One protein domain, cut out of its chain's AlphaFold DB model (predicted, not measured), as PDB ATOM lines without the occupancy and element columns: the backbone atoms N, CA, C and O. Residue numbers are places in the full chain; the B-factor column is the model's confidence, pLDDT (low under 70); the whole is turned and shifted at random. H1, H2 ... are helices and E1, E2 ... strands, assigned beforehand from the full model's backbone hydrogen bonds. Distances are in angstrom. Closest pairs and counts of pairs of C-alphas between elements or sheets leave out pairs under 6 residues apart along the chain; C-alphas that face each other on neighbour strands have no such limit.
ATOM      1  N   ALA A 187      -3.318 -33.951 -19.754       71.06
ATOM      2  CA  ALA A 187      -4.616 -33.858 -20.420       71.06
ATOM      3  C   ALA A 187      -4.488 -33.438 -21.898       71.06
ATOM      4  O   ALA A 187      -5.104 -34.053 -22.771       71.06
ATOM      5  N   ALA A 188      -3.644 -32.448 -22.204       73.25
ATOM      6  CA  ALA A 188      -3.394 -31.999 -23.573       73.25
ATOM      7  C   ALA A 188      -2.770 -33.111 -24.438       73.25
ATOM      8  O   ALA A 188      -3.220 -33.358 -25.559       73.25
ATOM      9  N   ARG A 189      -1.785 -33.842 -23.898       75.75
ATOM     10  CA  ARG A 189      -1.169 -35.007 -24.561       75.75
ATOM     11  C   ARG A 189      -2.148 -36.179 -24.714       75.75
ATOM     12  O   ARG A 189      -2.003 -36.968 -25.642       75.75
ATOM     13  N   ALA A 190      -3.145 -36.307 -23.837       66.31
ATOM     14  CA  ALA A 190      -4.191 -37.323 -23.955       66.31
ATOM     15  C   ALA A 190      -5.241 -36.976 -25.030       66.31
ATOM     16  O   ALA A 190      -5.748 -37.877 -25.708       66.31
ATOM     17  N   ALA A 191      -5.546 -35.687 -25.216       64.69
ATOM     18  CA  ALA A 191      -6.537 -35.206 -26.179       64.69
ATOM     19  C   ALA A 191      -6.151 -35.478 -27.647       64.69
ATOM     20  O   ALA A 191      -7.030 -35.724 -28.473       64.69
ATOM     21  N   SER A 192      -4.853 -35.533 -27.978       58.66
ATOM     22  CA  SER A 192      -4.366 -35.825 -29.341       58.66
ATOM     23  C   SER A 192      -4.755 -37.217 -29.870       58.66
ATOM     24  O   SER A 192      -4.666 -37.472 -31.070       58.66
ATOM     25  N   HIS A 193      -5.234 -38.114 -28.999       58.78
ATOM     26  CA  HIS A 193      -5.673 -39.470 -29.337       58.78
ATOM     27  C   HIS A 193      -7.093 -39.775 -28.824       58.78
ATOM     28  O   HIS A 193      -7.369 -40.895 -28.383       58.78
ATOM     29  N   ALA A 194      -7.989 -38.783 -28.849       72.50
ATOM     30  CA  ALA A 194      -9.349 -38.900 -28.318       72.50
ATOM     31  C   ALA A 194     -10.258 -39.864 -29.104       72.50
ATOM     32  O   ALA A 194     -11.211 -40.391 -28.533       72.50
ATOM     33  N   THR A 195      -9.964 -40.133 -30.380       81.81
ATOM     34  CA  THR A 195     -10.788 -40.992 -31.243       81.81
ATOM     35  C   THR A 195      -9.998 -42.189 -31.757       81.81
ATOM     36  O   THR A 195      -8.938 -42.032 -32.358       81.81
ATOM     37  N   SER A 196     -10.558 -43.388 -31.587       84.38
ATOM     38  CA  SER A 196      -9.968 -44.645 -32.058       84.38
ATOM     39  C   SER A 196     -11.032 -45.583 -32.624       84.38
ATOM     40  O   SER A 196     -12.191 -45.559 -32.211       84.38
ATOM     41  N   ARG A 197     -10.646 -46.463 -33.555       85.25
ATOM     42  CA  ARG A 197     -11.536 -47.496 -34.108       85.25
ATOM     43  C   ARG A 197     -11.312 -48.852 -33.447       85.25
ATOM     44  O   ARG A 197     -10.177 -49.254 -33.195       85.25
ATOM     45  N   ALA A 198     -12.404 -49.567 -33.206       84.25
ATOM     46  CA  ALA A 198     -12.417 -50.959 -32.775       84.25
ATOM     47  C   ALA A 198     -13.426 -51.722 -33.650       84.25
ATOM     48  O   ALA A 198     -14.630 -51.697 -33.395       84.25
ATOM     49  N   GLY A 199     -12.938 -52.356 -34.721       83.44
ATOM     50  CA  GLY A 199     -13.797 -52.945 -35.754       83.44
ATOM     51  C   GLY A 199     -14.583 -51.873 -36.516       83.44
ATOM     52  O   GLY A 199     -13.997 -50.921 -37.027       83.44
ATOM     53  N   ASP A 200     -15.908 -52.018 -36.561       85.19
ATOM     54  CA  ASP A 200     -16.850 -51.078 -37.189       85.19
ATOM     55  C   ASP A 200     -17.345 -49.965 -36.240       85.19
ATOM     56  O   ASP A 200     -18.129 -49.098 -36.634       85.19
ATOM     57  N   VAL A 201     -16.882 -49.969 -34.985       88.38
ATOM     58  CA  VAL A 201     -17.243 -48.975 -33.969       88.38
ATOM     59  C   VAL A 201     -16.128 -47.942 -33.826       88.38
ATOM     60  O   VAL A 201     -14.959 -48.275 -33.622       88.38
ATOM     61  N   THR A 202     -16.502 -46.668 -33.892       89.38
ATOM     62  CA  THR A 202     -15.638 -45.536 -33.552       89.38
ATOM     63  C   THR A 202     -15.886 -45.150 -32.099       89.38
ATOM     64  O   THR A 202     -17.012 -44.832 -31.713       89.38
ATOM     65  N   LEU A 203     -14.834 -45.209 -31.291       89.31
ATOM     66  CA  LEU A 203     -14.829 -44.825 -29.887       89.31
ATOM     67  C   LEU A 203     -14.232 -43.428 -29.763       89.31
ATOM     68  O   LEU A 203     -13.152 -43.180 -30.297       89.31
ATOM     69  N   THR A 204     -14.911 -42.545 -29.041       87.50
ATOM     70  CA  THR A 204     -14.456 -41.173 -28.809       87.50
ATOM     71  C   THR A 204     -14.512 -40.863 -27.323       87.50
ATOM     72  O   THR A 204     -15.524 -41.120 -26.671       87.50
ATOM     73  N   LEU A 205     -13.423 -40.325 -26.790       85.50
ATOM     74  CA  LEU A 205     -13.385 -39.709 -25.474       85.50
ATOM     75  C   LEU A 205     -14.102 -38.356 -25.557       85.50
ATOM     76  O   LEU A 205     -13.703 -37.496 -26.338       85.50
ATOM     77  N   VAL A 206     -15.181 -38.199 -24.801       81.94
ATOM     78  CA  VAL A 206     -16.032 -37.003 -24.779       81.94
ATOM     79  C   VAL A 206     -16.231 -36.523 -23.350       81.94
ATOM     80  O   VAL A 206     -16.015 -37.283 -22.410       81.94
ATOM     81  N   GLY A 207     -16.716 -35.294 -23.192       71.62
ATOM     82  CA  GLY A 207     -16.935 -34.690 -21.883       71.62
ATOM     83  C   GLY A 207     -15.643 -34.175 -21.256       71.62
ATOM     84  O   GLY A 207     -14.541 -34.421 -21.746       71.62
ATOM     85  N   GLU A 208     -15.803 -33.443 -20.163       67.25
ATOM     86  CA  GLU A 208     -14.712 -32.812 -19.429       67.25
ATOM     87  C   GLU A 208     -14.874 -33.091 -17.935       67.25
ATOM     88  O   GLU A 208     -15.964 -33.395 -17.442       67.25
ATOM     89  N   GLY A 209     -13.775 -33.013 -17.190       70.25
ATOM     90  CA  GLY A 209     -13.796 -33.214 -15.746       70.25
ATOM     91  C   GLY A 209     -14.423 -34.549 -15.335       70.25
ATOM     92  O   GLY A 209     -14.035 -35.603 -15.844       70.25
ATOM     93  N   LEU A 210     -15.412 -34.509 -14.436       71.81
ATOM     94  CA  LEU A 210     -16.157 -35.691 -13.969       71.81
ATOM     95  C   LEU A 210     -16.993 -36.379 -15.059       71.81
ATOM     96  O   LEU A 210     -17.272 -37.578 -14.954       71.81
ATOM     97  N   GLU A 211     -17.364 -35.656 -16.113       73.88
ATOM     98  CA  GLU A 211     -18.220 -36.161 -17.190       73.88
ATOM     99  C   GLU A 211     -17.430 -36.893 -18.282       73.88
ATOM    100  O   GLU A 211     -18.026 -37.586 -19.103       73.88
ATOM    101  N   SER A 212     -16.093 -36.812 -18.254       81.81
ATOM    102  CA  SER A 212     -15.188 -37.449 -19.223       81.81
ATOM    103  C   SER A 212     -15.524 -38.930 -19.427       81.81
ATOM    104  O   SER A 212     -15.295 -39.735 -18.535       81.81
ATOM    105  N   ALA A 213     -16.050 -39.348 -20.576       85.19
ATOM    106  CA  ALA A 213     -16.531 -40.705 -20.835       85.19
ATOM    107  C   ALA A 213     -16.177 -41.190 -22.247       85.19
ATOM    108  O   ALA A 213     -15.854 -40.412 -23.135       85.19
ATOM    109  N   VAL A 214     -16.252 -42.506 -22.470       88.38
ATOM    110  CA  VAL A 214     -16.047 -43.094 -23.803       88.38
ATOM    111  C   VAL A 214     -17.403 -43.311 -24.458       88.38
ATOM    112  O   VAL A 214     -18.183 -44.150 -24.006       88.38
ATOM    113  N   HIS A 215     -17.669 -42.574 -25.529       88.81
ATOM    114  CA  HIS A 215     -18.845 -42.751 -26.373       88.81
ATOM    115  C   HIS A 215     -18.516 -43.642 -27.567       88.81
ATOM    116  O   HIS A 215     -17.408 -43.618 -28.099       88.81
ATOM    117  N   ALA A 216     -19.497 -44.436 -27.993       89.44
ATOM    118  CA  ALA A 216     -19.388 -45.290 -29.167       89.44
ATOM    119  C   ALA A 216     -20.326 -44.794 -30.266       89.44
ATOM    120  O   ALA A 216     -21.473 -44.437 -30.003       89.44
ATOM    121  N   SER A 217     -19.850 -44.820 -31.505       89.06
ATOM    122  CA  SER A 217     -20.649 -44.557 -32.700       89.06
ATOM    123  C   SER A 217     -20.347 -45.592 -33.778       89.06
ATOM    124  O   SER A 217     -19.252 -46.156 -33.827       89.06
ATOM    125  N   ARG A 218     -21.317 -45.861 -34.648       90.69
ATOM    126  CA  ARG A 218     -21.177 -46.757 -35.802       90.69
ATOM    127  C   ARG A 218     -21.638 -46.004 -37.041       90.69
ATOM    128  O   ARG A 218     -22.768 -45.535 -37.073       90.69
ATOM    129  N   ASN A 219     -20.760 -45.859 -38.033       82.06
ATOM    130  CA  ASN A 219     -21.030 -45.097 -39.263       82.06
ATOM    131  C   ASN A 219     -21.583 -43.673 -39.018       82.06
ATOM    132  O   ASN A 219     -22.424 -43.199 -39.771       82.06
ATOM    133  N   GLY A 220     -21.134 -43.000 -37.953       77.44
ATOM    134  CA  GLY A 220     -21.596 -41.655 -37.580       77.44
ATOM    135  C   GLY A 220     -22.825 -41.617 -36.662       77.44
ATOM    136  O   GLY A 220     -23.089 -40.578 -36.066       77.44
ATOM    137  N   THR A 221     -23.529 -42.736 -36.458       85.75
ATOM    138  CA  THR A 221     -24.682 -42.797 -35.547       85.75
ATOM    139  C   THR A 221     -24.228 -43.136 -34.120       85.75
ATOM    140  O   THR A 221     -23.559 -44.161 -33.933       85.75
ATOM    141  N   PRO A 222     -24.565 -42.322 -33.099       87.94
ATOM    142  CA  PRO A 222     -24.226 -42.610 -31.707       87.94
ATOM    143  C   PRO A 222     -24.972 -43.851 -31.200       87.94
ATOM    144  O   PRO A 222     -26.150 -44.051 -31.487       87.94
ATOM    145  N   LEU A 223     -24.277 -44.691 -30.435       87.12
ATOM    146  CA  LEU A 223     -24.848 -45.871 -29.790       87.12
ATOM    147  C   LEU A 223     -25.237 -45.539 -28.338       87.12
ATOM    148  O   LEU A 223     -24.478 -44.848 -27.658       87.12
ATOM    149  N   PRO A 224     -26.352 -46.083 -27.811       82.06
ATOM    150  CA  PRO A 224     -26.786 -45.832 -26.432       82.06
ATOM    151  C   PRO A 224     -25.834 -46.430 -25.386       82.06
ATOM    152  O   PRO A 224     -25.802 -46.000 -24.238       82.06
ATOM    153  N   SER A 225     -25.051 -47.441 -25.764       84.94
ATOM    154  CA  SER A 225     -23.978 -47.974 -24.932       84.94
ATOM    155  C   SER A 225     -22.887 -48.608 -25.788       84.94
ATOM    156  O   SER A 225     -23.110 -48.996 -26.935       84.94
ATOM    157  N   VAL A 226     -21.688 -48.729 -25.218       86.44
ATOM    158  CA  VAL A 226     -20.569 -49.417 -25.869       86.44
ATOM    159  C   VAL A 226     -20.875 -50.925 -25.925       86.44
ATOM    160  O   VAL A 226     -21.108 -51.519 -24.865       86.44
ATOM    161  N   PRO A 227     -20.843 -51.575 -27.108       88.12
ATOM    162  CA  PRO A 227     -21.117 -53.007 -27.234       88.12
ATOM    163  C   PRO A 227     -20.201 -53.874 -26.357       88.12
ATOM    164  O   PRO A 227     -19.005 -53.606 -26.231       88.12
ATOM    165  N   SER A 228     -20.736 -54.954 -25.780       85.94
ATOM    166  CA  SER A 228     -20.011 -55.833 -24.843       85.94
ATOM    167  C   SER A 228     -18.749 -56.469 -25.440       85.94
ATOM    168  O   SER A 228     -17.745 -56.598 -24.741       85.94
ATOM    169  N   ALA A 229     -18.770 -56.802 -26.733       84.00
ATOM    170  CA  ALA A 229     -17.605 -57.306 -27.462       84.00
ATOM    171  C   ALA A 229     -16.477 -56.259 -27.551       84.00
ATOM    172  O   ALA A 229     -15.308 -56.585 -27.358       84.00
ATOM    173  N   ILE A 230     -16.829 -54.985 -27.763       86.88
ATOM    174  CA  ILE A 230     -15.872 -53.874 -27.862       86.88
ATOM    175  C   ILE A 230     -15.335 -53.470 -26.488       86.88
ATOM    176  O   ILE A 230     -14.168 -53.097 -26.387       86.88
ATOM    177  N   LYS A 231     -16.123 -53.622 -25.414       87.00
ATOM    178  CA  LYS A 231     -15.675 -53.346 -24.036       87.00
ATOM    179  C   LYS A 231     -14.450 -54.162 -23.600       87.00
ATOM    180  O   LYS A 231     -13.759 -53.753 -22.678       87.00
ATOM    181  N   LYS A 232     -14.180 -55.305 -24.242       86.12
ATOM    182  CA  LYS A 232     -12.993 -56.139 -23.980       86.12
ATOM    183  C   LYS A 232     -11.802 -55.804 -24.882       86.12
ATOM    184  O   LYS A 232     -10.722 -56.356 -24.692       86.12
ATOM    185  N   SER A 233     -11.985 -54.936 -25.877       87.62
ATOM    186  CA  SER A 233     -10.909 -54.546 -26.786       87.62
ATOM    187  C   SER A 233      -9.850 -53.715 -26.061       87.62
ATOM    188  O   SER A 233     -10.168 -52.906 -25.187       87.62
ATOM    189  N   LYS A 234      -8.587 -53.871 -26.472       87.62
ATOM    190  CA  LYS A 234      -7.472 -53.052 -25.977       87.62
ATOM    191  C   LYS A 234      -7.762 -51.555 -26.152       87.62
ATOM    192  O   LYS A 234      -7.610 -50.794 -25.204       87.62
ATOM    193  N   THR A 235      -8.298 -51.172 -27.312       86.75
ATOM    194  CA  THR A 235      -8.673 -49.793 -27.649       86.75
ATOM    195  C   THR A 235      -9.670 -49.184 -26.661       86.75
ATOM    196  O   THR A 235      -9.474 -48.061 -26.199       86.75
ATOM    197  N   TYR A 236     -10.742 -49.908 -26.315       88.75
ATOM    198  CA  TYR A 236     -11.717 -49.409 -25.343       88.75
ATOM    199  C   TYR A 236     -11.109 -49.292 -23.949       88.75
ATOM    200  O   TYR A 236     -11.325 -48.285 -23.282       88.75
ATOM    201  N   THR A 237     -10.344 -50.294 -23.514       87.88
ATOM    202  CA  THR A 237      -9.707 -50.287 -22.192       87.88
ATOM    203  C   THR A 237      -8.735 -49.116 -22.046       87.88
ATOM    204  O   THR A 237      -8.747 -48.450 -21.016       87.88
ATOM    205  N   GLU A 238      -7.951 -48.808 -23.082       86.44
ATOM    206  CA  GLU A 238      -7.050 -47.650 -23.099       86.44
ATOM    207  C   GLU A 238      -7.816 -46.322 -23.029       86.44
ATOM    208  O   GLU A 238      -7.496 -45.473 -22.199       86.44
ATOM    209  N   LEU A 239      -8.866 -46.145 -23.840       86.25
ATOM    210  CA  LEU A 239      -9.697 -44.936 -23.789       86.25
ATOM    211  C   LEU A 239     -10.451 -44.802 -22.463       86.25
ATOM    212  O   LEU A 239     -10.607 -43.698 -21.946       86.25
ATOM    213  N   ARG A 240     -10.906 -45.919 -21.887       87.94
ATOM    214  CA  ARG A 240     -11.583 -45.925 -20.592       87.94
ATOM    215  C   ARG A 240     -10.623 -45.546 -19.470       87.94
ATOM    216  O   ARG A 240     -10.985 -44.713 -18.649       87.94
ATOM    217  N   ALA A 241      -9.413 -46.100 -19.477       84.75
ATOM    218  CA  ALA A 241      -8.370 -45.738 -18.526       84.75
ATOM    219  C   ALA A 241      -8.036 -44.240 -18.608       84.75
ATOM    220  O   ALA A 241      -7.942 -43.590 -17.572       84.75
ATOM    221  N   ARG A 242      -7.961 -43.671 -19.819       80.50
ATOM    222  CA  ARG A 242      -7.787 -42.219 -20.018       80.50
ATOM    223  C   ARG A 242      -8.957 -41.408 -19.462       80.50
ATOM    224  O   ARG A 242      -8.737 -40.408 -18.793       80.50
ATOM    225  N   ALA A 243     -10.195 -41.841 -19.704       83.81
ATOM    226  CA  ALA A 243     -11.376 -41.184 -19.141       83.81
ATOM    227  C   ALA A 243     -11.347 -41.182 -17.605       83.81
ATOM    228  O   ALA A 243     -11.636 -40.170 -16.973       83.81
ATOM    229  N   ASP A 244     -10.987 -42.313 -16.995       84.38
ATOM    230  CA  ASP A 244     -10.877 -42.440 -15.543       84.38
ATOM    231  C   ASP A 244      -9.713 -41.585 -14.989       84.38
ATOM    232  O   ASP A 244      -9.854 -40.976 -13.928       84.38
ATOM    233  N   GLU A 245      -8.610 -41.453 -15.733       79.75
ATOM    234  CA  GLU A 245      -7.492 -40.564 -15.400       79.75
ATOM    235  C   GLU A 245      -7.897 -39.083 -15.429       79.75
ATOM    236  O   GLU A 245      -7.668 -38.392 -14.437       79.75
ATOM    237  N   LEU A 246      -8.592 -38.616 -16.475       79.25
ATOM    238  CA  LEU A 246      -9.120 -37.243 -16.559       79.25
ATOM    239  C   LEU A 246     -10.086 -36.915 -15.408       79.25
ATOM    240  O   LEU A 246     -10.012 -35.839 -14.813       79.25
ATOM    241  N   ARG A 247     -10.967 -37.855 -15.031       82.81
ATOM    242  CA  ARG A 247     -11.844 -37.667 -13.861       82.81
ATOM    243  C   ARG A 247     -11.039 -37.544 -12.571       82.81
ATOM    244  O   ARG A 247     -11.329 -36.684 -11.741       82.81
ATOM    245  N   ALA A 248     -10.032 -38.398 -12.393       82.25
ATOM    246  CA  ALA A 248      -9.180 -38.364 -11.212       82.25
ATOM    247  C   ALA A 248      -8.369 -37.060 -11.135       82.25
ATOM    248  O   ALA A 248      -8.181 -36.538 -10.040       82.25
ATOM    249  N   GLN A 249      -7.907 -36.532 -12.273       79.06
ATOM    250  CA  GLN A 249      -7.262 -35.218 -12.364       79.06
ATOM    251  C   GLN A 249      -8.197 -34.112 -11.897       79.06
ATOM    252  O   GLN A 249      -7.854 -33.358 -10.994       79.06
ATOM    253  N   PHE A 250      -9.410 -34.069 -12.447       80.31
ATOM    254  CA  PHE A 250     -10.396 -33.063 -12.072       80.31
ATOM    255  C   PHE A 250     -10.715 -33.084 -10.575       80.31
ATOM    256  O   PHE A 250     -10.795 -32.031  -9.949       80.31
ATOM    257  N   LEU A 251     -10.847 -34.271  -9.979       83.19
ATOM    258  CA  LEU A 251     -11.069 -34.410  -8.538       83.19
ATOM    259  C   LEU A 251      -9.919 -33.836  -7.700       83.19
ATOM    260  O   LEU A 251     -10.183 -33.241  -6.659       83.19
ATOM    261  N   ARG A 252      -8.667 -33.982  -8.150       82.88
ATOM    262  CA  ARG A 252      -7.499 -33.397  -7.472       82.88
ATOM    263  C   ARG A 252      -7.500 -31.879  -7.564       82.88
ATOM    264  O   ARG A 252      -7.455 -31.217  -6.538       82.88
ATOM    265  N   LEU A 253      -7.659 -31.346  -8.774       84.50
ATOM    266  CA  LEU A 253      -7.721 -29.900  -9.007       84.50
ATOM    267  C   LEU A 253      -8.855 -29.248  -8.207       84.50
ATOM    268  O   LEU A 253      -8.696 -28.178  -7.629       84.50
TER     269      LEU A 253
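What this domain is: This is residues 187 to 253 of the 576 residues of the protein "DUF4132 domain-containing protein" of Planctomycetes bacterium (UniProt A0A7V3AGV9). One long helix, H2, packs with residues 234 to 247 along one face of a small three-strand sheet, in two layers; the short H1 is off the sheet. Printed are 67 residues, with H1, E1, E2, E3 and H2 in chain order, class mixed. The sheet E1 - E2 - E3 is a meander, each strand the antiparallel neighbour of the one before. The whole is compact, radius of gyration of the C-alphas 11.7 A, yet elongated, spanning 36 by 21 by 21 A.

How they stand to each other: H1, residues 187 to 191, is close to but not clearly touching H2, residues 234 to 253; their closest C-alphas, Ala 187 and Leu 246, are 6.8 A apart. E1, residues 195 to 198, and E2, residues 201 to 206, form a hairpin, with N 196 and O 203 within hydrogen-bond range at 2.9 A. E2 and E3, residues 213 to 218, form another, with N 204 and O 215 at 2.9 A. H2 is on the sheet at a height of 9.2 A, over E2, along the strands at 7 degrees to E2 on the local plane. The closest C-alphas of E3 and H2, Ala 213 and Ala 243, are 5.4 A apart. In H1 and H2 every O i to N i+4 pair is within hydrogen-bond range.

Where its parts are: H1 begins at C-alpha 187 (-4.616, -33.858, -20.420) and measures 6.2 A; E1 10.2 A, E2 15.1 A, E3 16.8 A. H2, 28.7 A, ends at C-alpha 253 (-7.721, -29.900, -9.007).

The domain as a whole: The C-alphas farthest apart, Asn 219 and Arg 252, are 36.5 A apart. The printed part has no cut; the link E3 to H2 is long. Residues 190 to 193 and 208 have pLDDT under 70.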